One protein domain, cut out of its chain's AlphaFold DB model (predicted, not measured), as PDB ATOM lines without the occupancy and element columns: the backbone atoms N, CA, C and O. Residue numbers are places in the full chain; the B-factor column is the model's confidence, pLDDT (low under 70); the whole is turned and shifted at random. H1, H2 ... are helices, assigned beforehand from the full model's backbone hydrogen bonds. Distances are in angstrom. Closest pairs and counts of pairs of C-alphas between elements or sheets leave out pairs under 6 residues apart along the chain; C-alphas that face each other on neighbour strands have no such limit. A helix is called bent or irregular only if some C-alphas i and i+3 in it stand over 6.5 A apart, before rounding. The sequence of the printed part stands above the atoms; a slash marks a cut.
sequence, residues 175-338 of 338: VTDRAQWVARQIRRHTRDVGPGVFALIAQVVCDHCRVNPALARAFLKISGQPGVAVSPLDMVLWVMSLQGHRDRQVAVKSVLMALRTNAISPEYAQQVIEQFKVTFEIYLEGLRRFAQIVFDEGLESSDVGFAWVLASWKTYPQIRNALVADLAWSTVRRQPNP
ATOM      1  N   VAL A 175     -26.788  -6.746 -11.626       79.56
ATOM      2  CA  VAL A 175     -27.531  -7.879 -12.211       79.56
ATOM      3  C   VAL A 175     -27.605  -7.761 -13.738       79.56
ATOM      4  O   VAL A 175     -27.526  -8.755 -14.455       79.56
ATOM      5  N   THR A 176     -27.696  -6.529 -14.243       81.62
ATOM      6  CA  THR A 176     -27.787  -6.244 -15.678       81.62
ATOM      7  C   THR A 176     -26.489  -6.567 -16.417       81.62
ATOM      8  O   THR A 176     -26.543  -7.171 -17.487       81.62
ATOM      9  N   ASP A 177     -25.333  -6.210 -15.859       83.88
ATOM     10  CA  ASP A 177     -24.040  -6.409 -16.527       83.88
ATOM     11  C   ASP A 177     -23.668  -7.891 -16.575       83.88
ATOM     12  O   ASP A 177     -23.169  -8.383 -17.589       83.88
ATOM     13  N   ARG A 178     -23.994  -8.627 -15.505       84.75
ATOM     14  CA  ARG A 178     -23.836 -10.085 -15.453       84.75
ATOM     15  C   ARG A 178     -24.691 -10.782 -16.504       84.75
ATOM     16  O   ARG A 178     -24.163 -11.538 -17.315       84.75
ATOM     17  N   ALA A 179     -25.986 -10.469 -16.545       90.06
ATOM     18  CA  ALA A 179     -26.907 -11.030 -17.528       90.06
ATOM     19  C   ALA A 179     -26.468 -10.733 -18.973       90.06
ATOM     20  O   ALA A 179     -26.545 -11.606 -19.835       90.06
ATOM     21  N   GLN A 180     -25.959  -9.524 -19.239       91.69
ATOM     22  CA  GLN A 180     -25.412  -9.170 -20.550       91.69
ATOM     23  C   GLN A 180     -24.152  -9.959 -20.898       91.69
ATOM     24  O   GLN A 180     -24.025 -10.404 -22.037       91.69
ATOM     25  N   TRP A 181     -23.223 -10.127 -19.955       92.19
ATOM     26  CA  TRP A 181     -22.020 -10.925 -20.190       92.19
ATOM     27  C   TRP A 181     -22.386 -12.373 -20.528       92.19
ATOM     28  O   TRP A 181     -21.971 -12.857 -21.580       92.19
ATOM     29  N   VAL A 182     -23.238 -13.011 -19.717       94.19
ATOM     30  CA  VAL A 182     -23.725 -14.384 -19.945       94.19
ATOM     31  C   VAL A 182     -24.350 -14.517 -21.332       94.19
ATOM     32  O   VAL A 182     -23.947 -15.375 -22.115       94.19
ATOM     33  N   ALA A 183     -25.298 -13.634 -21.663       95.00
ATOM     34  CA  ALA A 183     -26.003 -13.692 -22.935       95.00
ATOM     35  C   ALA A 183     -25.057 -13.528 -24.137       95.00
ATOM     36  O   ALA A 183     -25.207 -14.229 -25.136       95.00
ATOM     37  N   ARG A 184     -24.046 -12.651 -24.039       94.38
ATOM     38  CA  ARG A 184     -23.033 -12.481 -25.095       94.38
ATOM     39  C   ARG A 184     -22.150 -13.713 -25.258       94.38
ATOM     40  O   ARG A 184     -21.913 -14.105 -26.396       94.38
ATOM     41  N   GLN A 185     -21.663 -14.296 -24.161       94.69
ATOM     42  CA  GLN A 185     -20.780 -15.463 -24.235       94.69
ATOM     43  C   GLN A 185     -21.508 -16.659 -24.847       94.69
ATOM     44  O   GLN A 185     -21.048 -17.207 -25.843       94.69
ATOM     45  N   ILE A 186     -22.688 -16.998 -24.326       96.19
ATOM     46  CA  ILE A 186     -23.467 -18.130 -24.840       96.19
ATOM     47  C   ILE A 186     -23.780 -17.909 -26.323       96.19
ATOM     48  O   ILE A 186     -23.405 -18.724 -27.155       96.19
ATOM     49  N   ARG A 187     -24.346 -16.754 -26.694       94.69
ATOM     50  CA  ARG A 187     -24.707 -16.477 -28.092       94.69
ATOM     51  C   ARG A 187     -23.517 -16.552 -29.054       94.69
ATOM     52  O   ARG A 187     -23.679 -17.004 -30.183       94.69
ATOM     53  N   ARG A 188     -22.335 -16.096 -28.627       93.25
ATOM     54  CA  ARG A 188     -21.116 -16.130 -29.446       93.25
ATOM     55  C   ARG A 188     -20.651 -17.556 -29.725       93.25
ATOM     56  O   ARG A 188     -20.188 -17.815 -30.828       93.25
ATOM     57  N   HIS A 189     -20.756 -18.441 -28.738       93.06
ATOM     58  CA  HIS A 189     -20.154 -19.774 -28.791       93.06
ATOM     59  C   HIS A 189     -21.148 -20.891 -29.126       93.06
ATOM     60  O   HIS A 189     -20.733 -22.001 -29.423       93.06
ATOM     61  N   THR A 190     -22.454 -20.609 -29.147       92.56
ATOM     62  CA  THR A 190     -23.497 -21.602 -29.456       92.56
ATOM     63  C   THR A 190     -24.223 -21.320 -30.773       92.56
ATOM     64  O   THR A 190     -25.364 -21.744 -30.950       92.56
ATOM     65  N   ARG A 191     -23.626 -20.535 -31.679       89.94
ATOM     66  CA  ARG A 191     -24.254 -20.187 -32.963       89.94
ATOM     67  C   ARG A 191     -24.254 -21.360 -33.942       89.94
ATOM     68  O   ARG A 191     -25.256 -21.569 -34.618       89.94
ATOM     69  N   ASP A 192     -23.147 -22.093 -33.977       88.94
ATOM     70  CA  ASP A 192     -22.831 -23.072 -35.023       88.94
ATOM     71  C   ASP A 192     -22.793 -24.515 -34.487       88.94
ATOM     72  O   ASP A 192     -22.222 -25.399 -35.116       88.94
ATOM     73  N   VAL A 193     -23.407 -24.756 -33.323       92.62
ATOM     74  CA  VAL A 193     -23.525 -26.097 -32.729       92.62
ATOM     75  C   VAL A 193     -24.543 -26.954 -33.486       92.62
ATOM     76  O   VAL A 193     -25.558 -26.466 -34.000       92.62
ATOM     77  N   GLY A 194     -24.293 -28.255 -33.524       92.50
ATOM     78  CA  GLY A 194     -25.152 -29.263 -34.109       92.50
ATOM     79  C   GLY A 194     -26.512 -29.389 -33.402       92.50
ATOM     80  O   GLY A 194     -26.666 -29.029 -32.232       92.50
ATOM     81  N   PRO A 195     -27.542 -29.932 -34.083       91.19
ATOM     82  CA  PRO A 195     -28.914 -29.992 -33.562       91.19
ATOM     83  C   PRO A 195     -29.082 -30.720 -32.227       91.19
ATOM     84  O   PRO A 195     -29.888 -30.290 -31.402       91.19
ATOM     85  N   GLY A 196     -28.331 -31.808 -32.016       91.31
ATOM     86  CA  GLY A 196     -28.399 -32.604 -30.788       91.31
ATOM     87  C   GLY A 196     -27.925 -31.816 -29.570       91.31
ATOM     88  O   GLY A 196     -28.671 -31.655 -28.603       91.31
ATOM     89  N   VAL A 197     -26.722 -31.245 -29.654       94.75
ATOM     90  CA  VAL A 197     -26.141 -30.412 -28.594       94.75
ATOM     91  C   VAL A 197     -26.945 -29.124 -28.408       94.75
ATOM     92  O   VAL A 197     -27.234 -28.723 -27.276       94.75
ATOM     93  N   PHE A 198     -27.388 -28.496 -29.503       95.62
ATOM     94  CA  PHE A 198     -28.213 -27.292 -29.449       95.62
ATOM     95  C   PHE A 198     -29.481 -27.491 -28.617       95.62
ATOM     96  O   PHE A 198     -29.831 -26.607 -27.840       95.62
ATOM     97  N   ALA A 199     -30.172 -28.628 -28.754       94.50
ATOM     98  CA  ALA A 199     -31.387 -28.897 -27.990       94.50
ATOM     99  C   ALA A 199     -31.125 -28.859 -26.472       94.50
ATOM    100  O   ALA A 199     -31.890 -28.238 -25.731       94.50
ATOM    101  N   LEU A 200     -30.002 -29.433 -26.027       95.75
ATOM    102  CA  LEU A 200     -29.583 -29.412 -24.623       95.75
ATOM    103  C   LEU A 200     -29.230 -27.996 -24.155       95.75
ATOM    104  O   LEU A 200     -29.679 -27.565 -23.091       95.75
ATOM    105  N   ILE A 201     -28.469 -27.245 -24.959       96.94
ATOM    106  CA  ILE A 201     -28.119 -25.847 -24.665       96.94
ATOM    107  C   ILE A 201     -29.384 -24.992 -24.563       96.94
ATOM    108  O   ILE A 201     -29.573 -24.267 -23.585       96.94
ATOM    109  N   ALA A 202     -30.272 -25.091 -25.551       96.31
ATOM    110  CA  ALA A 202     -31.510 -24.332 -25.607       96.31
ATOM    111  C   ALA A 202     -32.408 -24.644 -24.406       96.31
ATOM    112  O   ALA A 202     -32.929 -23.713 -23.793       96.31
ATOM    113  N   GLN A 203     -32.543 -25.919 -24.026       94.88
ATOM    114  CA  GLN A 203     -33.284 -26.327 -22.834       94.88
ATOM    115  C   GLN A 203     -32.716 -25.658 -21.576       94.88
ATOM    116  O   GLN A 203     -33.442 -24.953 -20.874       94.88
ATOM    117  N   VAL A 204     -31.409 -25.802 -21.340       95.38
ATOM    118  CA  VAL A 204     -30.733 -25.240 -20.164       95.38
ATOM    119  C   VAL A 204     -30.894 -23.717 -20.100       95.38
ATOM    120  O   VAL A 204     -31.241 -23.175 -19.047       95.38
ATOM    121  N   VAL A 205     -30.671 -23.011 -21.211       96.75
ATOM    122  CA  VAL A 205     -30.790 -21.546 -21.269       96.75
ATOM    123  C   VAL A 205     -32.236 -21.105 -21.044       96.75
ATOM    124  O   VAL A 205     -32.473 -20.157 -20.292       96.75
ATOM    125  N   CYS A 206     -33.208 -21.789 -21.654       95.06
ATOM    126  CA  CYS A 206     -34.626 -21.482 -21.479       95.06
ATOM    127  C   CYS A 206     -35.072 -21.665 -20.024       95.06
ATOM    128  O   CYS A 206     -35.753 -20.792 -19.487       95.06
ATOM    129  N   ASP A 207     -34.658 -22.751 -19.367       94.00
ATOM    130  CA  ASP A 207     -34.980 -23.010 -17.960       94.00
ATOM    131  C   ASP A 207     -34.462 -21.891 -17.049       94.00
ATOM    132  O   ASP A 207     -35.216 -21.357 -16.231       94.00
ATOM    133  N   HIS A 208     -33.227 -21.431 -17.270       93.75
ATOM    134  CA  HIS A 208     -32.669 -20.297 -16.529       93.75
ATOM    135  C   HIS A 208     -33.382 -18.977 -16.855       93.75
ATOM    136  O   HIS A 208     -33.644 -18.178 -15.956       93.75
ATOM    137  N   CYS A 209     -33.746 -18.734 -18.115       94.00
ATOM    138  CA  CYS A 209     -34.470 -17.524 -18.509       94.00
ATOM    139  C   CYS A 209     -35.881 -17.452 -17.905       94.00
ATOM    140  O   CYS A 209     -36.344 -16.360 -17.571       94.00
ATOM    141  N   ARG A 210     -36.565 -18.592 -17.721       91.69
ATOM    142  CA  ARG A 210     -37.900 -18.643 -17.093       91.69
ATOM    143  C   ARG A 210     -37.868 -18.148 -15.647       91.69
ATOM    144  O   ARG A 210     -38.777 -17.426 -15.228       91.69
ATOM    145  N   VAL A 211     -36.820 -18.501 -14.903       90.94
ATOM    146  CA  VAL A 211     -36.652 -18.088 -13.501       90.94
ATOM    147  C   VAL A 211     -35.950 -16.732 -13.361       90.94
ATOM    148  O   VAL A 211     -36.231 -16.001 -12.411       90.94
ATOM    149  N   ASN A 212     -35.111 -16.339 -14.330       90.31
ATOM    150  CA  ASN A 212     -34.329 -15.100 -14.315       90.31
ATOM    151  C   ASN A 212     -34.676 -14.158 -15.498       90.31
ATOM    152  O   ASN A 212     -34.088 -14.254 -16.580       90.31
ATOM    153  N   PRO A 213     -35.556 -13.158 -15.294       90.25
ATOM    154  CA  PRO A 213     -35.952 -12.216 -16.347       90.25
ATOM    155  C   PRO A 213     -34.837 -11.290 -16.802       90.25
ATOM    156  O   PRO A 213     -34.875 -10.797 -17.925       90.25
ATOM    157  N   ALA A 214     -33.872 -10.984 -15.929       91.62
ATOM    158  CA  ALA A 214     -32.760 -10.125 -16.314       91.62
ATOM    159  C   ALA A 214     -31.945 -10.800 -17.422       91.62
ATOM    160  O   ALA A 214     -31.581 -10.143 -18.398       91.62
ATOM    161  N   LEU A 215     -31.755 -12.118 -17.306       93.62
ATOM    162  CA  LEU A 215     -31.120 -12.941 -18.323       93.62
ATOM    163  C   LEU A 215     -31.949 -13.003 -19.613       93.62
ATOM    164  O   LEU A 215     -31.423 -12.677 -20.675       93.62
ATOM    165  N   ALA A 216     -33.245 -13.322 -19.522       94.19
ATOM    166  CA  ALA A 216     -34.132 -13.352 -20.690       94.19
ATOM    167  C   ALA A 216     -34.099 -12.016 -21.451       94.19
ATOM    168  O   ALA A 216     -33.847 -11.961 -22.654       94.19
ATOM    169  N   ARG A 217     -34.252 -10.897 -20.732       94.94
ATOM    170  CA  ARG A 217     -34.187  -9.547 -21.309       94.94
ATOM    171  C   ARG A 217     -32.819  -9.215 -21.886       94.94
ATOM    172  O   ARG A 217     -32.767  -8.439 -22.835       94.94
ATOM    173  N   ALA A 218     -31.729  -9.735 -21.326       95.00
ATOM    174  CA  ALA A 218     -30.396  -9.521 -21.876       95.00
ATOM    175  C   ALA A 218     -30.267 -10.169 -23.259       95.00
ATOM    176  O   ALA A 218     -29.901  -9.466 -24.199       95.00
ATOM    177  N   PHE A 219     -30.663 -11.436 -23.415       96.19
ATOM    178  CA  PHE A 219     -30.702 -12.095 -24.725       96.19
ATOM    179  C   PHE A 219     -31.579 -11.329 -25.721       96.19
ATOM    180  O   PHE A 219     -31.089 -10.915 -26.769       96.19
ATOM    181  N   LEU A 220     -32.832 -11.035 -25.348       95.88
ATOM    182  CA  LEU A 220     -33.782 -10.328 -26.215       95.88
ATOM    183  C   LEU A 220     -33.278  -8.940 -26.644       95.88
ATOM    184  O   LEU A 220     -33.487  -8.505 -27.774       95.88
ATOM    185  N   LYS A 221     -32.599  -8.213 -25.749       94.75
ATOM    186  CA  LYS A 221     -32.012  -6.911 -26.089       94.75
ATOM    187  C   LYS A 221     -30.880  -7.048 -27.101       94.75
ATOM    188  O   LYS A 221     -30.805  -6.220 -27.998       94.75
ATOM    189  N   ILE A 222     -30.013  -8.051 -26.958       94.50
ATOM    190  CA  ILE A 222     -28.873  -8.264 -27.860       94.50
ATOM    191  C   ILE A 222     -29.358  -8.774 -29.228       94.50
ATOM    192  O   ILE A 222     -28.827  -8.355 -30.256       94.50
ATOM    193  N   SER A 223     -30.391  -9.622 -29.276       93.31
ATOM    194  CA  SER A 223     -31.001 -10.070 -30.536       93.31
ATOM    195  C   SER A 223     -31.745  -8.958 -31.277       93.31
ATOM    196  O   SER A 223     -31.878  -9.010 -32.493       93.31
ATOM    197  N   GLY A 224     -32.226  -7.948 -30.550       91.00
ATOM    198  CA  GLY A 224     -32.906  -6.780 -31.102       91.00
ATOM    199  C   GLY A 224     -31.989  -5.587 -31.376       91.00
ATOM    200  O   GLY A 224     -32.495  -4.480 -31.534       91.00
ATOM    201  N   GLN A 225     -30.663  -5.745 -31.360       92.31
ATOM    202  CA  GLN A 225     -29.735  -4.662 -31.702       92.31
ATOM    203  C   GLN A 225     -29.523  -4.579 -33.224       92.31
ATOM    204  O   GLN A 225     -29.307  -5.613 -33.859       92.31
ATOM    205  N   PRO A 226     -29.533  -3.370 -33.823       89.00
ATOM    206  CA  PRO A 226     -29.226  -3.200 -35.240       89.00
ATOM    207  C   PRO A 226     -27.843  -3.758 -35.599       89.00
ATOM    208  O   PRO A 226     -26.878  -3.546 -34.866       89.00
ATOM    209  N   GLY A 227     -27.752  -4.447 -36.737       86.56
ATOM    210  CA  GLY A 227     -26.495  -5.007 -37.247       86.56
ATOM    211  C   GLY A 227     -26.049  -6.309 -36.580       86.56
ATOM    212  O   GLY A 227     -24.986  -6.824 -36.921       86.56
ATOM    213  N   VAL A 228     -26.835  -6.867 -35.653       90.25
ATOM    214  CA  VAL A 228     -26.486  -8.128 -34.997       90.25
ATOM    215  C   VAL A 228     -27.236  -9.298 -35.629       90.25
ATOM    216  O   VAL A 228     -28.459  -9.363 -35.566       90.25
ATOM    217  N   ALA A 229     -26.490 -10.243 -36.208       90.31
ATOM    218  CA  ALA A 229     -27.052 -11.435 -36.841       90.31
ATOM    219  C   ALA A 229     -27.794 -12.314 -35.826       90.31
ATOM    220  O   ALA A 229     -27.262 -12.625 -34.761       90.31
ATOM    221  N   VAL A 230     -29.013 -12.723 -36.166       93.00
ATOM    222  CA  VAL A 230     -29.867 -13.550 -35.307       93.00
ATOM    223  C   VAL A 230     -29.377 -14.995 -35.329       93.00
ATOM    224  O   VAL A 230     -29.072 -15.539 -36.385       93.00
ATOM    225  N   SER A 231     -29.283 -15.604 -34.151       94.19
ATOM    226  CA  SER A 231     -28.902 -17.004 -33.957       94.19
ATOM    227  C   SER A 231     -30.135 -17.891 -33.741       94.19
ATOM    228  O   SER A 231     -31.198 -17.377 -33.365       94.19
ATOM    229  N   PRO A 232     -30.015 -19.226 -33.873       95.31
ATOM    230  CA  PRO A 232     -31.130 -20.129 -33.597       95.31
ATOM    231  C   PRO A 232     -31.616 -20.009 -32.145       95.31
ATOM    232  O   PRO A 232     -32.816 -20.064 -31.875       95.31
ATOM    233  N   LEU A 233     -30.694 -19.762 -31.205       96.56
ATOM    234  CA  LEU A 233     -31.014 -19.544 -29.795       96.56
ATOM    235  C   LEU A 233     -31.882 -18.295 -29.589       96.56
ATOM    236  O   LEU A 233     -32.823 -18.332 -28.798       96.56
ATOM    237  N   ASP A 234     -31.613 -17.209 -30.320       96.00
ATOM    238  CA  ASP A 234     -32.427 -15.989 -30.248       96.00
ATOM    239  C   ASP A 234     -33.874 -16.271 -30.684       96.00
ATOM    240  O   ASP A 234     -34.818 -15.857 -30.010       96.00
ATOM    241  N   MET A 235     -34.054 -17.038 -31.767       95.69
ATOM    242  CA  MET A 235     -35.376 -17.424 -32.276       95.69
ATOM    243  C   MET A 235     -36.137 -18.311 -31.280       95.69
ATOM    244  O   MET A 235     -37.333 -18.095 -31.061       95.69
ATOM    245  N   VAL A 236     -35.455 -19.256 -30.621       96.44
ATOM    246  CA  VAL A 236     -36.041 -20.075 -29.542       96.44
ATOM    247  C   VAL A 236     -36.466 -19.199 -28.356       96.44
ATOM    248  O   VAL A 236     -37.573 -19.337 -27.830       96.44
ATOM    249  N   LEU A 237     -35.624 -18.249 -27.946       96.75
ATOM    250  CA  LEU A 237     -35.932 -17.346 -26.837       96.75
ATOM    251  C   LEU A 237     -37.070 -16.376 -27.165       96.75
ATOM    252  O   LEU A 237     -37.839 -16.022 -26.264       96.75
ATOM    253  N   TRP A 238     -37.236 -15.985 -28.432       96.12
ATOM    254  CA  TRP A 238     -38.413 -15.245 -28.884       96.12
ATOM    255  C   TRP A 238     -39.678 -16.062 -28.694       96.12
ATOM    256  O   TRP A 238     -40.565 -15.603 -27.979       96.12
ATOM    257  N   VAL A 239     -39.764 -17.271 -29.254       96.31
ATOM    258  CA  VAL A 239     -40.993 -18.076 -29.144       96.31
ATOM    259  C   VAL A 239     -41.312 -18.431 -27.693       96.31
ATOM    260  O   VAL A 239     -42.458 -18.285 -27.271       96.31
ATOM    261  N   MET A 240     -40.303 -18.770 -26.886       96.25
ATOM    262  CA  MET A 240     -40.477 -19.007 -25.452       96.25
ATOM    263  C   MET A 240     -41.078 -17.774 -24.757       96.25
ATOM    264  O   MET A 240     -42.059 -17.877 -24.015       96.25
ATOM    265  N   SER A 241     -40.513 -16.592 -25.010       96.25
ATOM    266  CA  SER A 241     -40.953 -15.341 -24.377       96.25
ATOM    267  C   SER A 241     -42.318 -14.872 -24.886       96.25
ATOM    268  O   SER A 241     -43.089 -14.289 -24.124       96.25
ATOM    269  N   LEU A 242     -42.631 -15.142 -26.157       95.62
ATOM    270  CA  LEU A 242     -43.922 -14.846 -26.771       95.62
ATOM    271  C   LEU A 242     -45.027 -15.743 -26.219       95.62
ATOM    272  O   LEU A 242     -46.129 -15.247 -25.987       95.62
ATOM    273  N   GLN A 243     -44.740 -17.021 -25.959       94.44
ATOM    274  CA  GLN A 243     -45.660 -17.940 -25.286       94.44
ATOM    275  C   GLN A 243     -45.982 -17.458 -23.860       94.44
ATOM    276  O   GLN A 243     -47.148 -17.438 -23.452       94.44
ATOM    277  N   GLY A 244     -44.970 -16.986 -23.129       89.19
ATOM    278  CA  GLY A 244     -45.119 -16.392 -21.800       89.19
ATOM    279  C   GLY A 244     -45.758 -14.994 -21.790       89.19
ATOM    280  O   GLY A 244     -46.022 -14.379 -22.823       89.19
ATOM    281  N   HIS A 245     -46.043 -14.469 -20.592       78.38
ATOM    282  CA  HIS A 245     -46.528 -13.089 -20.400       78.38
ATOM    283  C   HIS A 245     -45.423 -12.115 -19.952       78.38
ATOM    284  O   HIS A 245     -45.461 -10.945 -20.321       78.38
ATOM    285  N   ARG A 246     -44.431 -12.587 -19.183       86.94
ATOM    286  CA  ARG A 246     -43.500 -11.738 -18.414       86.94
ATOM    287  C   ARG A 246     -42.607 -10.834 -19.271       86.94
ATOM    288  O   ARG A 246     -42.450  -9.660 -18.948       86.94
ATOM    289  N   ASP A 247     -42.057 -11.370 -20.360       91.38
ATOM    290  CA  ASP A 247     -41.092 -10.668 -21.223       91.38
ATOM    291  C   ASP A 247     -41.588 -10.516 -22.671       91.38
ATOM    292  O   ASP A 247     -40.837 -10.124 -23.565       91.38
ATOM    293  N   ARG A 248     -42.890 -10.754 -22.894       93.81
ATOM    294  CA  ARG A 248     -43.523 -10.730 -24.220       93.81
ATOM    295  C   ARG A 248     -43.278  -9.422 -24.963       93.81
ATOM    296  O   ARG A 248     -42.896  -9.447 -26.122       93.81
ATOM    297  N   GLN A 249     -43.455  -8.281 -24.298       93.25
ATOM    298  CA  GLN A 249     -43.287  -6.965 -24.932       93.25
ATOM    299  C   GLN A 249     -41.845  -6.718 -25.397       93.25
ATOM    300  O   GLN A 249     -41.611  -6.133 -26.453       93.25
ATOM    301  N   VAL A 250     -40.861  -7.204 -24.633       94.62
ATOM    302  CA  VAL A 250     -39.445  -7.108 -25.011       94.62
ATOM    303  C   VAL A 250     -39.155  -8.028 -26.197       94.62
ATOM    304  O   VAL A 250     -38.442  -7.625 -27.115       94.62
ATOM    305  N   ALA A 251     -39.755  -9.222 -26.217       96.12
ATOM    306  CA  ALA A 251     -39.637 -10.156 -27.331       96.12
ATOM    307  C   ALA A 251     -40.257  -9.602 -28.619       96.12
ATOM    308  O   ALA A 251     -39.578  -9.589 -29.639       96.12
ATOM    309  N   VAL A 252     -41.476  -9.048 -28.564       94.88
ATOM    310  CA  VAL A 252     -42.128  -8.374 -29.704       94.88
ATOM    311  C   VAL A 252     -41.212  -7.290 -30.274       94.88
ATOM    312  O   VAL A 252     -40.920  -7.288 -31.467       94.88
ATOM    313  N   LYS A 253     -40.683  -6.406 -29.417       94.25
ATOM    314  CA  LYS A 253     -39.773  -5.341 -29.855       94.25
ATOM    315  C   LYS A 253     -38.506  -5.892 -30.516       94.25
ATOM    316  O   LYS A 253     -38.059  -5.334 -31.516       94.25
ATOM    317  N   SER A 254     -37.928  -6.964 -29.970       94.94
ATOM    318  CA  SER A 254     -36.748  -7.608 -30.551       94.94
ATOM    319  C   SER A 254     -37.044  -8.225 -31.916       94.94
ATOM    320  O   SER A 254     -36.268  -8.016 -32.843       94.94
ATOM    321  N   VAL A 255     -38.153  -8.960 -32.042       93.56
ATOM    322  CA  VAL A 255     -38.591  -9.578 -33.302       93.56
ATOM    323  C   VAL A 255     -38.781  -8.504 -34.366       93.56
ATOM    324  O   VAL A 255     -38.198  -8.593 -35.441       93.56
ATOM    325  N   LEU A 256     -39.522  -7.441 -34.046       92.12
ATOM    326  CA  LEU A 256     -39.766  -6.356 -34.993       92.12
ATOM    327  C   LEU A 256     -38.484  -5.650 -35.419       92.12
ATOM    328  O   LEU A 256     -38.348  -5.307 -36.589       92.12
ATOM    329  N   MET A 257     -37.529  -5.453 -34.509       92.12
ATOM    330  CA  MET A 257     -36.246  -4.864 -34.887       92.12
ATOM    331  C   MET A 257     -35.447  -5.779 -35.819       92.12
ATOM    332  O   MET A 257     -34.881  -5.301 -36.800       92.12
ATOM    333  N   ALA A 258     -35.428  -7.086 -35.554       90.94
ATOM    334  CA  ALA A 258     -34.735  -8.046 -36.406       90.94
ATOM    335  C   ALA A 258     -35.362  -8.134 -37.807       90.94
ATOM    336  O   ALA A 258     -34.637  -8.129 -38.800       90.94
ATOM    337  N   LEU A 259     -36.698  -8.130 -37.895       88.62
ATOM    338  CA  LEU A 259     -37.420  -8.130 -39.170       88.62
ATOM    339  C   LEU A 259     -37.194  -6.829 -39.951       88.62
ATOM    340  O   LEU A 259     -36.883  -6.867 -41.135       88.62
ATOM    341  N   ARG A 260     -37.280  -5.666 -39.292       87.62
ATOM    342  CA  ARG A 260     -37.102  -4.355 -39.946       87.62
ATOM    343  C   ARG A 260     -35.672  -4.100 -40.421       87.62
ATOM    344  O   ARG A 260     -35.474  -3.311 -41.338       87.62
ATOM    345  N   THR A 261     -34.681  -4.732 -39.795       88.25
ATOM    346  CA  THR A 261     -33.265  -4.591 -40.174       88.25
ATOM    347  C   THR A 261     -32.772  -5.709 -41.096       88.25
ATOM    348  O   THR A 261     -31.580  -5.744 -41.393       88.25
ATOM    349  N   ASN A 262     -33.657  -6.604 -41.560       85.94
ATOM    350  CA  ASN A 262     -33.299  -7.791 -42.347       85.94
ATOM    351  C   ASN A 262     -32.181  -8.620 -41.689       85.94
ATOM    352  O   ASN A 262     -31.311  -9.170 -42.360       85.94
ATOM    353  N   ALA A 263     -32.193  -8.712 -40.354       88.50
ATOM    354  CA  ALA A 263     -31.193  -9.463 -39.590       88.50
ATOM    355  C   ALA A 263     -31.351 -10.993 -39.722       88.50
ATOM    356  O   ALA A 263     -30.554 -11.750 -39.164       88.50
ATOM    357  N   ILE A 264     -32.390 -11.440 -40.435       90.00
ATOM    358  CA  ILE A 264     -32.761 -12.831 -40.701       90.00
ATOM    359  C   ILE A 264     -33.156 -12.918 -42.172       90.00
ATOM    360  O   ILE A 264     -33.925 -12.072 -42.630       90.00
ATOM    361  N   SER A 265     -32.679 -13.932 -42.894       91.50
ATOM    362  CA  SER A 265     -33.193 -14.242 -44.232       91.50
ATOM    363  C   SER A 265     -34.358 -15.244 -44.159       91.50
ATOM    364  O   SER A 265     -34.462 -15.997 -43.182       91.50
ATOM    365  N   PRO A 266     -35.234 -15.288 -45.176       91.56
ATOM    366  CA  PRO A 266     -36.324 -16.263 -45.255       91.56
ATOM    367  C   PRO A 266     -35.830 -17.714 -45.214       91.56
ATOM    368  O   PRO A 266     -36.363 -18.538 -44.471       91.56
ATOM    369  N   GLU A 267     -34.766 -18.008 -45.960       94.25
ATOM    370  CA  GLU A 267     -34.163 -19.340 -46.060       94.25
ATOM    371  C   GLU A 267     -33.591 -19.768 -44.713       94.25
ATOM    372  O   GLU A 267     -33.805 -20.896 -44.272       94.25
ATOM    373  N   TYR A 268     -32.917 -18.842 -44.025       93.38
ATOM    374  CA  TYR A 268     -32.365 -19.100 -42.703       93.38
ATOM    375  C   TYR A 268     -33.466 -19.365 -41.669       93.38
ATOM    376  O   TYR A 268     -33.359 -20.303 -40.882       93.38
ATOM    377  N   ALA A 269     -34.557 -18.591 -41.696       92.69
ATOM    378  CA  ALA A 269     -35.689 -18.805 -40.800       92.69
ATOM    379  C   ALA A 269     -36.318 -20.197 -40.995       92.69
ATOM    380  O   ALA A 269     -36.576 -20.902 -40.015       92.69
ATOM    381  N   GLN A 270     -36.520 -20.609 -42.251       94.31
ATOM    382  CA  GLN A 270     -37.026 -21.940 -42.579       94.31
ATOM    383  C   GLN A 270     -36.060 -23.037 -42.116       94.31
ATOM    384  O   GLN A 270     -36.485 -23.969 -41.430       94.31
ATOM    385  N   GLN A 271     -34.771 -22.900 -42.437       94.75
ATOM    386  CA  GLN A 271     -33.741 -23.862 -42.054       94.75
ATOM    387  C   GLN A 271     -33.712 -24.072 -40.538       94.75
ATOM    388  O   GLN A 271     -33.713 -25.211 -40.082       94.75
ATOM    389  N   VAL A 272     -33.728 -22.995 -39.748       94.88
ATOM    390  CA  VAL A 272     -33.693 -23.081 -38.281       94.88
ATOM    391  C   VAL A 272     -34.920 -23.816 -37.729       94.88
ATOM    392  O   VAL A 272     -34.777 -24.664 -36.848       94.88
ATOM    393  N   ILE A 273     -36.119 -23.539 -38.250       95.19
ATOM    394  CA  ILE A 273     -37.344 -24.222 -37.804       95.19
ATOM    395  C   ILE A 273     -37.281 -25.724 -38.104       95.19
ATOM    396  O   ILE A 273     -37.652 -26.532 -37.252       95.19
ATOM    397  N   GLU A 274     -36.816 -26.100 -39.295       93.88
ATOM    398  CA  GLU A 274     -36.733 -27.500 -39.721       93.88
ATOM    399  C   GLU A 274     -35.621 -28.258 -38.978       93.88
ATOM    400  O   GLU A 274     -35.841 -29.368 -38.483       93.88
ATOM    401  N   GLN A 275     -34.442 -27.641 -38.852       94.69
ATOM    402  CA  GLN A 275     -33.254 -28.220 -38.227       94.69
ATOM    403  C   GLN A 275     -33.439 -28.432 -36.721       94.69
ATOM    404  O   GLN A 275     -33.038 -29.469 -36.193       94.69
ATOM    405  N   PHE A 276     -34.074 -27.488 -36.024       94.88
ATOM    406  CA  PHE A 276     -34.238 -27.529 -34.566       94.88
ATOM    407  C   PHE A 276     -35.681 -27.815 -34.141       94.88
ATOM    408  O   PHE A 276     -36.137 -27.359 -33.089       94.88
ATOM    409  N   LYS A 277     -36.412 -28.592 -34.951       94.31
ATOM    410  CA  LYS A 277     -37.856 -28.789 -34.787       94.31
ATOM    411  C   LYS A 277     -38.294 -29.274 -33.401       94.31
ATOM    412  O   LYS A 277     -39.289 -28.804 -32.861       94.31
ATOM    413  N   VAL A 278     -37.512 -30.170 -32.797       93.19
ATOM    414  CA  VAL A 278     -37.795 -30.738 -31.467       93.19
ATOM    415  C   VAL A 278     -37.760 -29.649 -30.391       93.19
ATOM    416  O   VAL A 278     -38.601 -29.620 -29.499       93.19
ATOM    417  N   THR A 279     -36.828 -28.701 -30.503       94.38
ATOM    418  CA  THR A 279     -36.702 -27.580 -29.564       94.38
ATOM    419  C   THR A 279     -37.893 -26.626 -29.665       94.38
ATOM    420  O   THR A 279     -38.402 -26.143 -28.654       94.38
ATOM    421  N   PHE A 280     -38.355 -26.351 -30.884       95.25
ATOM    422  CA  PHE A 280     -39.481 -25.451 -31.146       95.25
ATOM    423  C   PHE A 280     -40.850 -26.071 -30.829       95.25
ATOM    424  O   PHE A 280     -41.773 -25.333 -30.481       95.25
ATOM    425  N   GLU A 281     -40.983 -27.401 -30.871       95.25
ATOM    426  CA  GLU A 281     -42.218 -28.123 -30.525       95.25
ATOM    427  C   GLU A 281     -42.677 -27.872 -29.075       95.25
ATOM    428  O   GLU A 281     -43.861 -27.951 -28.762       95.25
ATOM    429  N   ILE A 282     -41.769 -27.467 -28.186       95.00
ATOM    430  CA  ILE A 282     -42.098 -27.082 -26.803       95.00
ATOM    431  C   ILE A 282     -42.850 -25.729 -26.753       95.00
ATOM    432  O   ILE A 282     -43.554 -25.423 -25.785       95.00
ATOM    433  N   TYR A 283     -42.722 -24.904 -27.799       95.62
ATOM    434  CA  TYR A 283     -43.154 -23.503 -27.832       95.62
ATOM    435  C   TYR A 283     -44.140 -23.183 -28.965       95.62
ATOM    436  O   TYR A 283     -44.084 -22.109 -29.571       95.62
ATOM    437  N   LEU A 284     -45.061 -24.105 -29.251       95.69
ATOM    438  CA  LEU A 284     -46.032 -23.994 -30.348       95.69
ATOM    439  C   LEU A 284     -46.889 -22.716 -30.311       95.69
ATOM    440  O   LEU A 284     -47.106 -22.081 -31.343       95.69
ATOM    441  N   GLU A 285     -47.347 -22.292 -29.133       95.31
ATOM    442  CA  GLU A 285     -48.113 -21.041 -28.999       95.31
ATOM    443  C   GLU A 285     -47.216 -19.813 -29.225       95.31
ATOM    444  O   GLU A 285     -47.654 -18.793 -29.755       95.31
ATOM    445  N   GLY A 286     -45.931 -19.918 -28.880       95.56
ATOM    446  CA  GLY A 286     -44.918 -18.922 -29.215       95.56
ATOM    447  C   GLY A 286     -44.712 -18.763 -30.721       95.56
ATOM    448  O   GLY A 286     -44.695 -17.635 -31.213       95.56
ATOM    449  N   LEU A 287     -44.613 -19.880 -31.454       94.94
ATOM    450  CA  LEU A 287     -44.532 -19.898 -32.923       94.94
ATOM    451  C   LEU A 287     -45.750 -19.226 -33.561       94.94
ATOM    452  O   LEU A 287     -45.605 -18.394 -34.457       94.94
ATOM    453  N   ARG A 288     -46.950 -19.557 -33.071       94.06
ATOM    454  CA  ARG A 288     -48.204 -18.950 -33.522       94.06
ATOM    455  C   ARG A 288     -48.214 -17.437 -33.290       94.06
ATOM    456  O   ARG A 288     -48.547 -16.676 -34.193       94.06
ATOM    457  N   ARG A 289     -47.809 -16.978 -32.107       93.31
ATOM    458  CA  ARG A 289     -47.750 -15.538 -31.799       93.31
ATOM    459  C   ARG A 289     -46.708 -14.796 -32.618       93.31
ATOM    460  O   ARG A 289     -46.932 -13.640 -32.959       93.31
ATOM    461  N   PHE A 290     -45.595 -15.440 -32.960       93.25
ATOM    462  CA  PHE A 290     -44.636 -14.861 -33.897       93.25
ATOM    463  C   PHE A 290     -45.305 -14.586 -35.251       93.25
ATOM    464  O   PHE A 290     -45.195 -13.479 -35.772       93.25
ATOM    465  N   ALA A 291     -46.057 -15.557 -35.780       89.44
ATOM    466  CA  ALA A 291     -46.822 -15.380 -37.012       89.44
ATOM    467  C   ALA A 291     -47.835 -14.226 -36.902       89.44
ATOM    468  O   ALA A 291     -47.885 -13.377 -37.783       89.44
ATOM    469  N   GLN A 292     -48.578 -14.137 -35.794       88.31
ATOM    470  CA  GLN A 292     -49.500 -13.017 -35.552       88.31
ATOM    471  C   GLN A 292     -48.793 -11.657 -35.593       88.31
ATOM    472  O   GLN A 292     -49.303 -10.744 -36.225       88.31
ATOM    473  N   ILE A 293     -47.608 -11.525 -34.986       89.00
ATOM    474  CA  ILE A 293     -46.830 -10.272 -35.000       89.00
ATOM    475  C   ILE A 293     -46.442  -9.877 -36.425       89.00
ATOM    476  O   ILE A 293     -46.584  -8.716 -36.798       89.00
ATOM    477  N   VAL A 294     -45.957 -10.839 -37.216       84.06
ATOM    478  CA  VAL A 294     -45.628 -10.621 -38.632       84.06
ATOM    479  C   VAL A 294     -46.845 -10.084 -39.380       84.06
ATOM    480  O   VAL A 294     -46.727  -9.098 -40.111       84.06
ATOM    481  N   PHE A 295     -48.007 -10.710 -39.177       80.62
ATOM    482  CA  PHE A 295     -49.233 -10.291 -39.838       80.62
ATOM    483  C   PHE A 295     -49.693  -8.935 -39.347       80.62
ATOM    484  O   PHE A 295     -49.801  -8.052 -40.176       80.62
ATOM    485  N   ASP A 296     -49.894  -8.730 -38.046       82.56
ATOM    486  CA  ASP A 296     -50.457  -7.506 -37.461       82.56
ATOM    487  C   ASP A 296     -49.654  -6.244 -37.813       82.56
ATOM    488  O   ASP A 296     -50.243  -5.196 -38.081       82.56
ATOM    489  N   GLU A 297     -48.327  -6.350 -37.908       82.50
ATOM    490  CA  GLU A 297     -47.425  -5.221 -38.198       82.50
ATOM    491  C   GLU A 297     -47.256  -4.933 -39.695       82.50
ATOM    492  O   GLU A 297     -46.523  -4.024 -40.083       82.50
ATOM    493  N   GLY A 298     -47.939  -5.696 -40.550       68.81
ATOM    494  CA  GLY A 298     -47.942  -5.469 -42.000       68.81
ATOM    495  C   GLY A 298     -46.651  -5.928 -42.651       68.81
ATOM    496  O   GLY A 298     -46.303  -5.480 -43.737       68.81
ATOM    497  N   LEU A 299     -45.946  -6.836 -41.979       68.88
ATOM    498  CA  LEU A 299     -44.706  -7.436 -42.439       68.88
ATOM    499  C   LEU A 299     -44.976  -8.721 -43.232       68.88
ATOM    500  O   LEU A 299     -44.067  -9.515 -43.429       68.88
ATOM    501  N   GLU A 300     -46.197  -8.942 -43.721       59.75
ATOM    502  CA  GLU A 300     -46.504 -10.044 -44.647       59.75
ATOM    503  C   GLU A 300     -45.793  -9.922 -45.996       59.75
ATOM    504  O   GLU A 300     -45.562 -10.934 -46.649       59.75
ATOM    505  N   SER A 301     -45.394  -8.707 -46.386       55.06
ATOM    506  CA  SER A 301     -44.489  -8.486 -47.516       55.06
ATOM    507  C   SER A 301     -43.023  -8.755 -47.166       55.06
ATOM    508  O   SER A 301     -42.163  -8.652 -48.033       55.06
ATOM    509  N   SER A 302     -42.706  -9.034 -45.897       68.56
ATOM    510  CA  SER A 302     -41.394  -9.546 -45.521       68.56
ATOM    511  C   SER A 302     -41.379 -11.036 -45.825       68.56
ATOM    512  O   SER A 302     -42.046 -11.826 -45.152       68.56
ATOM    513  N   ASP A 303     -40.568 -11.423 -46.806       82.38
ATOM    514  CA  ASP A 303     -40.347 -12.821 -47.186       82.38
ATOM    515  C   ASP A 303     -40.018 -13.709 -45.966       82.38
ATOM    516  O   ASP A 303     -40.389 -14.882 -45.911       82.38
ATOM    517  N   VAL A 304     -39.392 -13.133 -44.930       84.31
ATOM    518  CA  VAL A 304     -39.029 -13.805 -43.672       84.31
ATOM    519  C   VAL A 304     -40.259 -14.243 -42.886       84.31
ATOM    520  O   VAL A 304     -40.317 -15.358 -42.366       84.31
ATOM    521  N   GLY A 305     -41.252 -13.362 -42.793       82.50
ATOM    522  CA  GLY A 305     -42.485 -13.624 -42.073       82.50
ATOM    523  C   GLY A 305     -43.291 -14.751 -42.711       82.50
ATOM    524  O   GLY A 305     -43.749 -15.668 -42.025       82.50
ATOM    525  N   PHE A 306     -43.390 -14.726 -44.041       84.81
ATOM    526  CA  PHE A 306     -44.029 -15.792 -44.805       84.81
ATOM    527  C   PHE A 306     -43.271 -17.122 -44.683       84.81
ATOM    528  O   PHE A 306     -43.891 -18.154 -44.416       84.81
ATOM    529  N   ALA A 307     -41.938 -17.106 -44.798       90.44
ATOM    530  CA  ALA A 307     -41.113 -18.302 -44.634       90.44
ATOM    531  C   ALA A 307     -41.277 -18.936 -43.246       90.44
ATOM    532  O   ALA A 307     -41.439 -20.152 -43.146       90.44
ATOM    533  N   TRP A 308     -41.332 -18.126 -42.184       90.38
ATOM    534  CA  TRP A 308     -41.585 -18.609 -40.825       90.38
ATOM    535  C   TRP A 308     -42.930 -19.332 -40.707       90.38
ATOM    536  O   TRP A 308     -43.008 -20.436 -40.157       90.38
ATOM    537  N   VAL A 309     -43.999 -18.718 -41.222       89.56
ATOM    538  CA  VAL A 309     -45.358 -19.280 -41.177       89.56
ATOM    539  C   VAL A 309     -45.417 -20.579 -41.970       89.56
ATOM    540  O   VAL A 309     -45.941 -21.577 -41.473       89.56
ATOM    541  N   LEU A 310     -44.844 -20.592 -43.174       91.69
ATOM    542  CA  LEU A 310     -44.831 -21.760 -44.045       91.69
ATOM    543  C   LEU A 310     -44.035 -22.919 -43.432       91.69
ATOM    544  O   LEU A 310     -44.518 -24.054 -43.420       91.69
ATOM    545  N   ALA A 311     -42.844 -22.643 -42.899       94.56
ATOM    546  CA  ALA A 311     -42.012 -23.635 -42.227       94.56
ATOM    547  C   ALA A 311     -42.713 -24.200 -40.984       94.56
ATOM    548  O   ALA A 311     -42.772 -25.418 -40.803       94.56
ATOM    549  N   SER A 312     -43.329 -23.332 -40.174       94.31
ATOM    550  CA  SER A 312     -44.100 -23.731 -38.991       94.31
ATOM    551  C   SER A 312     -45.309 -24.591 -39.365       94.31
ATOM    552  O   SER A 312     -45.539 -25.635 -38.760       94.31
ATOM    553  N   TRP A 313     -46.054 -24.205 -40.404       94.50
ATOM    554  CA  TRP A 313     -47.194 -24.967 -40.912       94.50
ATOM    555  C   TRP A 313     -46.787 -26.364 -41.387       94.50
ATOM    556  O   TRP A 313     -47.442 -27.358 -41.062       94.50
ATOM    557  N   LYS A 314     -45.711 -26.456 -42.177       95.62
ATOM    558  CA  LYS A 314     -45.209 -27.736 -42.694       95.62
ATOM    559  C   LYS A 314     -44.763 -28.645 -41.552       95.62
ATOM    560  O   LYS A 314     -45.189 -29.800 -41.518       95.62
ATOM    561  N   THR A 315     -43.986 -28.099 -40.620       96.44
ATOM    562  CA  THR A 315     -43.303 -28.848 -39.557       96.44
ATOM    563  C   THR A 315     -44.233 -29.259 -38.416       96.44
ATOM    564  O   THR A 315     -44.096 -30.371 -37.914       96.44
ATOM    565  N   TYR A 316     -45.209 -28.420 -38.042       96.69
ATOM    566  CA  TYR A 316     -46.057 -28.633 -36.860       96.69
ATOM    567  C   TYR A 316     -47.545 -28.722 -37.228       96.69
ATOM    568  O   TYR A 316     -48.259 -27.711 -37.244       96.69
ATOM    569  N   PRO A 317     -48.066 -29.934 -37.497       95.56
ATOM    570  CA  PRO A 317     -49.487 -30.153 -37.761       95.56
ATOM    571  C   PRO A 317     -50.420 -29.588 -36.682       95.56
ATOM    572  O   PRO A 317     -51.521 -29.143 -36.998       95.56
ATOM    573  N   GLN A 318     -49.964 -29.560 -35.427       95.50
ATOM    574  CA  GLN A 318     -50.736 -29.168 -34.249       95.50
ATOM    575  C   GLN A 318     -51.196 -27.701 -34.283       95.50
ATOM    576  O   GLN A 318     -52.246 -27.382 -33.731       95.50
ATOM    577  N   ILE A 319     -50.443 -26.807 -34.937       95.12
ATOM    578  CA  ILE A 319     -50.762 -25.366 -34.993       95.12
ATOM    579  C   ILE A 319     -51.346 -24.913 -36.329       95.12
ATOM    580  O   ILE A 319     -51.683 -23.740 -36.465       95.12
ATOM    581  N   ARG A 320     -51.515 -25.814 -37.306       94.56
ATOM    582  CA  ARG A 320     -52.008 -25.472 -38.650       94.56
ATOM    583  C   ARG A 320     -53.319 -24.692 -38.592       94.56
ATOM    584  O   ARG A 320     -53.356 -23.518 -38.935       94.56
ATOM    585  N   ASN A 321     -54.381 -25.287 -38.059       92.75
ATOM    586  CA  ASN A 321     -55.697 -24.635 -38.028       92.75
ATOM    587  C   ASN A 321     -55.664 -23.257 -37.345       92.75
ATOM    588  O   ASN A 321     -56.336 -22.334 -37.799       92.75
ATOM    589  N   ALA A 322     -54.845 -23.101 -36.300       91.25
ATOM    590  CA  ALA A 322     -54.668 -21.828 -35.613       91.25
ATOM    591  C   ALA A 322     -53.959 -20.782 -36.491       91.25
ATOM    592  O   ALA A 322     -54.419 -19.647 -36.562       91.25
ATOM    593  N   LEU A 323     -52.902 -21.168 -37.214       90.19
ATOM    594  CA  LEU A 323     -52.200 -20.283 -38.150       90.19
ATOM    595  C   LEU A 323     -53.112 -19.802 -39.289       90.19
ATOM    596  O   LEU A 323     -53.093 -18.620 -39.624       90.19
ATOM    597  N   VAL A 324     -53.939 -20.686 -39.866       88.62
ATOM    598  CA  VAL A 324     -54.912 -20.295 -40.909       88.62
ATOM    599  C   VAL A 324     -56.001 -19.385 -40.350       88.62
ATOM    600  O   VAL A 324     -56.379 -18.420 -41.010       88.62
ATOM    601  N   ALA A 325     -56.490 -19.656 -39.138       87.38
ATOM    602  CA  ALA A 325     -57.467 -18.784 -38.500       87.38
ATOM    603  C   ALA A 325     -56.892 -17.376 -38.270       87.38
ATOM    604  O   ALA A 325     -57.550 -16.392 -38.598       87.38
ATOM    605  N   ASP A 326     -55.663 -17.276 -37.761       85.00
ATOM    606  CA  ASP A 326     -55.002 -15.991 -37.515       85.00
ATOM    607  C   ASP A 326     -54.770 -15.203 -38.819       85.00
ATOM    608  O   ASP A 326     -55.027 -14.001 -38.865       85.00
ATOM    609  N   LEU A 327     -54.370 -15.894 -39.892       80.62
ATOM    610  CA  LEU A 327     -54.266 -15.343 -41.248       80.62
ATOM    611  C   LEU A 327     -55.605 -14.795 -41.765       80.62
ATOM    612  O   LEU A 327     -55.671 -13.689 -42.296       80.62
ATOM    613  N   ALA A 328     -56.691 -15.553 -41.611       83.50
ATOM    614  CA  ALA A 328     -58.011 -15.100 -42.038       83.50
ATOM    615  C   ALA A 328     -58.455 -13.859 -41.241       83.50
ATOM    616  O   ALA A 328     -58.941 -12.887 -41.817       83.50
ATOM    617  N   TRP A 329     -58.228 -13.841 -39.926       79.56
ATOM    618  CA  TRP A 329     -58.600 -12.712 -39.072       79.56
ATOM    619  C   TRP A 329     -57.811 -11.430 -39.358       79.56
ATOM    620  O   TRP A 329     -58.400 -10.345 -39.321       79.56
ATOM    621  N   SER A 330     -56.513 -11.525 -39.656       76.88
ATOM    622  CA  SER A 330     -55.698 -10.349 -39.983       76.88
ATOM    623  C   SER A 330     -56.163  -9.679 -41.281       76.88
ATOM    624  O   SER A 330     -56.257  -8.451 -41.331       76.88
ATOM    625  N   THR A 331     -56.565 -10.465 -42.292       71.69
ATOM    626  CA  THR A 331     -57.121  -9.922 -43.545       71.69
ATOM    627  C   THR A 331     -58.436  -9.172 -43.331       71.69
ATOM    628  O   THR A 331     -58.626  -8.101 -43.904       71.69
ATOM    629  N   VAL A 332     -59.313  -9.669 -42.450       76.00
ATOM    630  CA  VAL A 332     -60.597  -9.021 -42.131       76.00
ATOM    631  C   VAL A 332     -60.392  -7.704 -41.380       76.00
ATOM    632  O   VAL A 332     -61.023  -6.709 -41.721       76.00
ATOM    633  N   ARG A 333     -59.482  -7.650 -40.396       69.75
ATOM    634  CA  ARG A 333     -59.207  -6.418 -39.622       69.75
ATOM    635  C   ARG A 333     -58.647  -5.268 -40.458       69.75
ATOM    636  O   ARG A 333     -58.714  -4.121 -40.027       69.75
ATOM    637  N   ARG A 334     -58.051  -5.578 -41.606       64.62
ATOM    638  CA  ARG A 334     -57.423  -4.599 -42.499       64.62
ATOM    639  C   ARG A 334     -58.326  -4.082 -43.591       64.62
ATOM    640  O   ARG A 334     -57.954  -3.112 -44.246       64.62
ATOM    641  N   GLN A 335     -59.487  -4.697 -43.787       59.50
ATOM    642  CA  GLN A 335     -60.492  -4.082 -44.630       59.50
ATOM    643  C   GLN A 335     -60.932  -2.786 -43.936       59.50
ATOM    644  O   GLN A 335     -61.377  -2.843 -42.786       59.50
ATOM    645  N   PRO A 336     -60.753  -1.611 -44.570       51.75
ATOM    646  CA  PRO A 336     -61.308  -0.385 -44.023       51.75
ATOM    647  C   PRO A 336     -62.814  -0.603 -43.867       51.75
ATOM    648  O   PRO A 336     -63.447  -1.139 -44.779       51.75
ATOM    649  N   ASN A 337     -63.362  -0.252 -42.698       52.38
ATOM    650  CA  ASN A 337     -64.810  -0.254 -42.495       52.38
ATOM    651  C   ASN A 337     -65.456   0.470 -43.693       52.38
ATOM    652  O   ASN A 337     -64.996   1.575 -44.001       52.38
ATOM    653  N   PRO A 338     -66.424  -0.160 -44.383       53.62
ATOM    654  CA  PRO A 338     -67.016   0.385 -45.600       53.62
ATOM    655  C   PRO A 338     -67.679   1.747 -45.390       53.62
ATOM    656  O   PRO A 338     -68.198   1.996 -44.273       53.62
TER     657      PRO A 338
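AT A GLANCE: This is residues 175 to 338 of the 338 residues of the protein "Hypothetical protein" of Compsopogon caeruleus (UniProt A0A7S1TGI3). Helices are stacked one after another along a long axis, with H1 and H2 at one end, H4 buried in the middle with H3, H5 and H8 packed round it, and the up-and-down bundle of H8, H9 and H10 at the other end. H6 packs beside H9, and residues 335 to 338 trail off past H10. The printed part has 164 residues with ten named helices, H1 to H10 in chain order, and no named strand; the class is all helix. It is compact by its radius of gyration of the C-alphas, 15.4 A, yet elongated, spanning 54 by 30 by 28 A.

HOW THE PARTS SIT: H1, residues 175 to 189, touches H3, residues 213 to 223, at a steep tilt of 49 degrees, the same way; the closest C-alphas are those of Ala 179 and Leu 215, 4.7 A apart. H2, residues 195 to 211, is apart from H1 and touches H3 only at the corner, Cys 209 to Ala 216, 4.7 A between C-alphas. H4, residues 232 to 243, is the hub, touching five helices. Its residues 238 to 243 alone touch H8, residues 284 to 296, about perpendicular at 88 degrees, with the C-alphas of Val 239 and Gly 286 closest at 4.0 A. H4 and H5, residues 248 to 260, form a helical hairpin, its closest C-alphas Leu 242 and Arg 248 at 4.9 A. H7, residues 277 to 281, touches H2, with the C-alphas of Ala 199 and Thr 279 closest at 5.7 A. H6, residues 266 to 275, touches H9, residues 303 to 315, at a shallow tilt of 23 degrees, the same way; the C-alphas of Pro 266 and Val 304 are closest at 4.0 A. H10, residues 317 to 334, touches H8 at a shallow tilt of 20 degrees, the same way, with the C-alphas of Arg 288 and Leu 323 closest at 6.3 A. Every O i to N i+4 pair is within hydrogen-bond range in H1 and H3 to H9, against 11 of 13 in H2 and 12 of 14 in H10.

IN THESE COORDINATES: H1 begins at C-alpha 175 (-27.531, -7.879, -12.211) and is 21.7 A long. H2 is 24.6 A long. H10, the longest at 27.2 A, ends at C-alpha 334 (-57.423, -4.599, -42.499); it is irregular, with C-alphas 318 and 321 7.7 A apart.

THE WHOLE: The C-alphas of Val 197 and Pro 338, the chain's last residue, are the two farthest apart, at 53.9 A. The printed part has no cut. The links H3 to H4 and H8 to H9 are short, the others tight. The mean pLDDT of the printed part is 89.6; residues 298 to 302 and 333 to 338 are under 70.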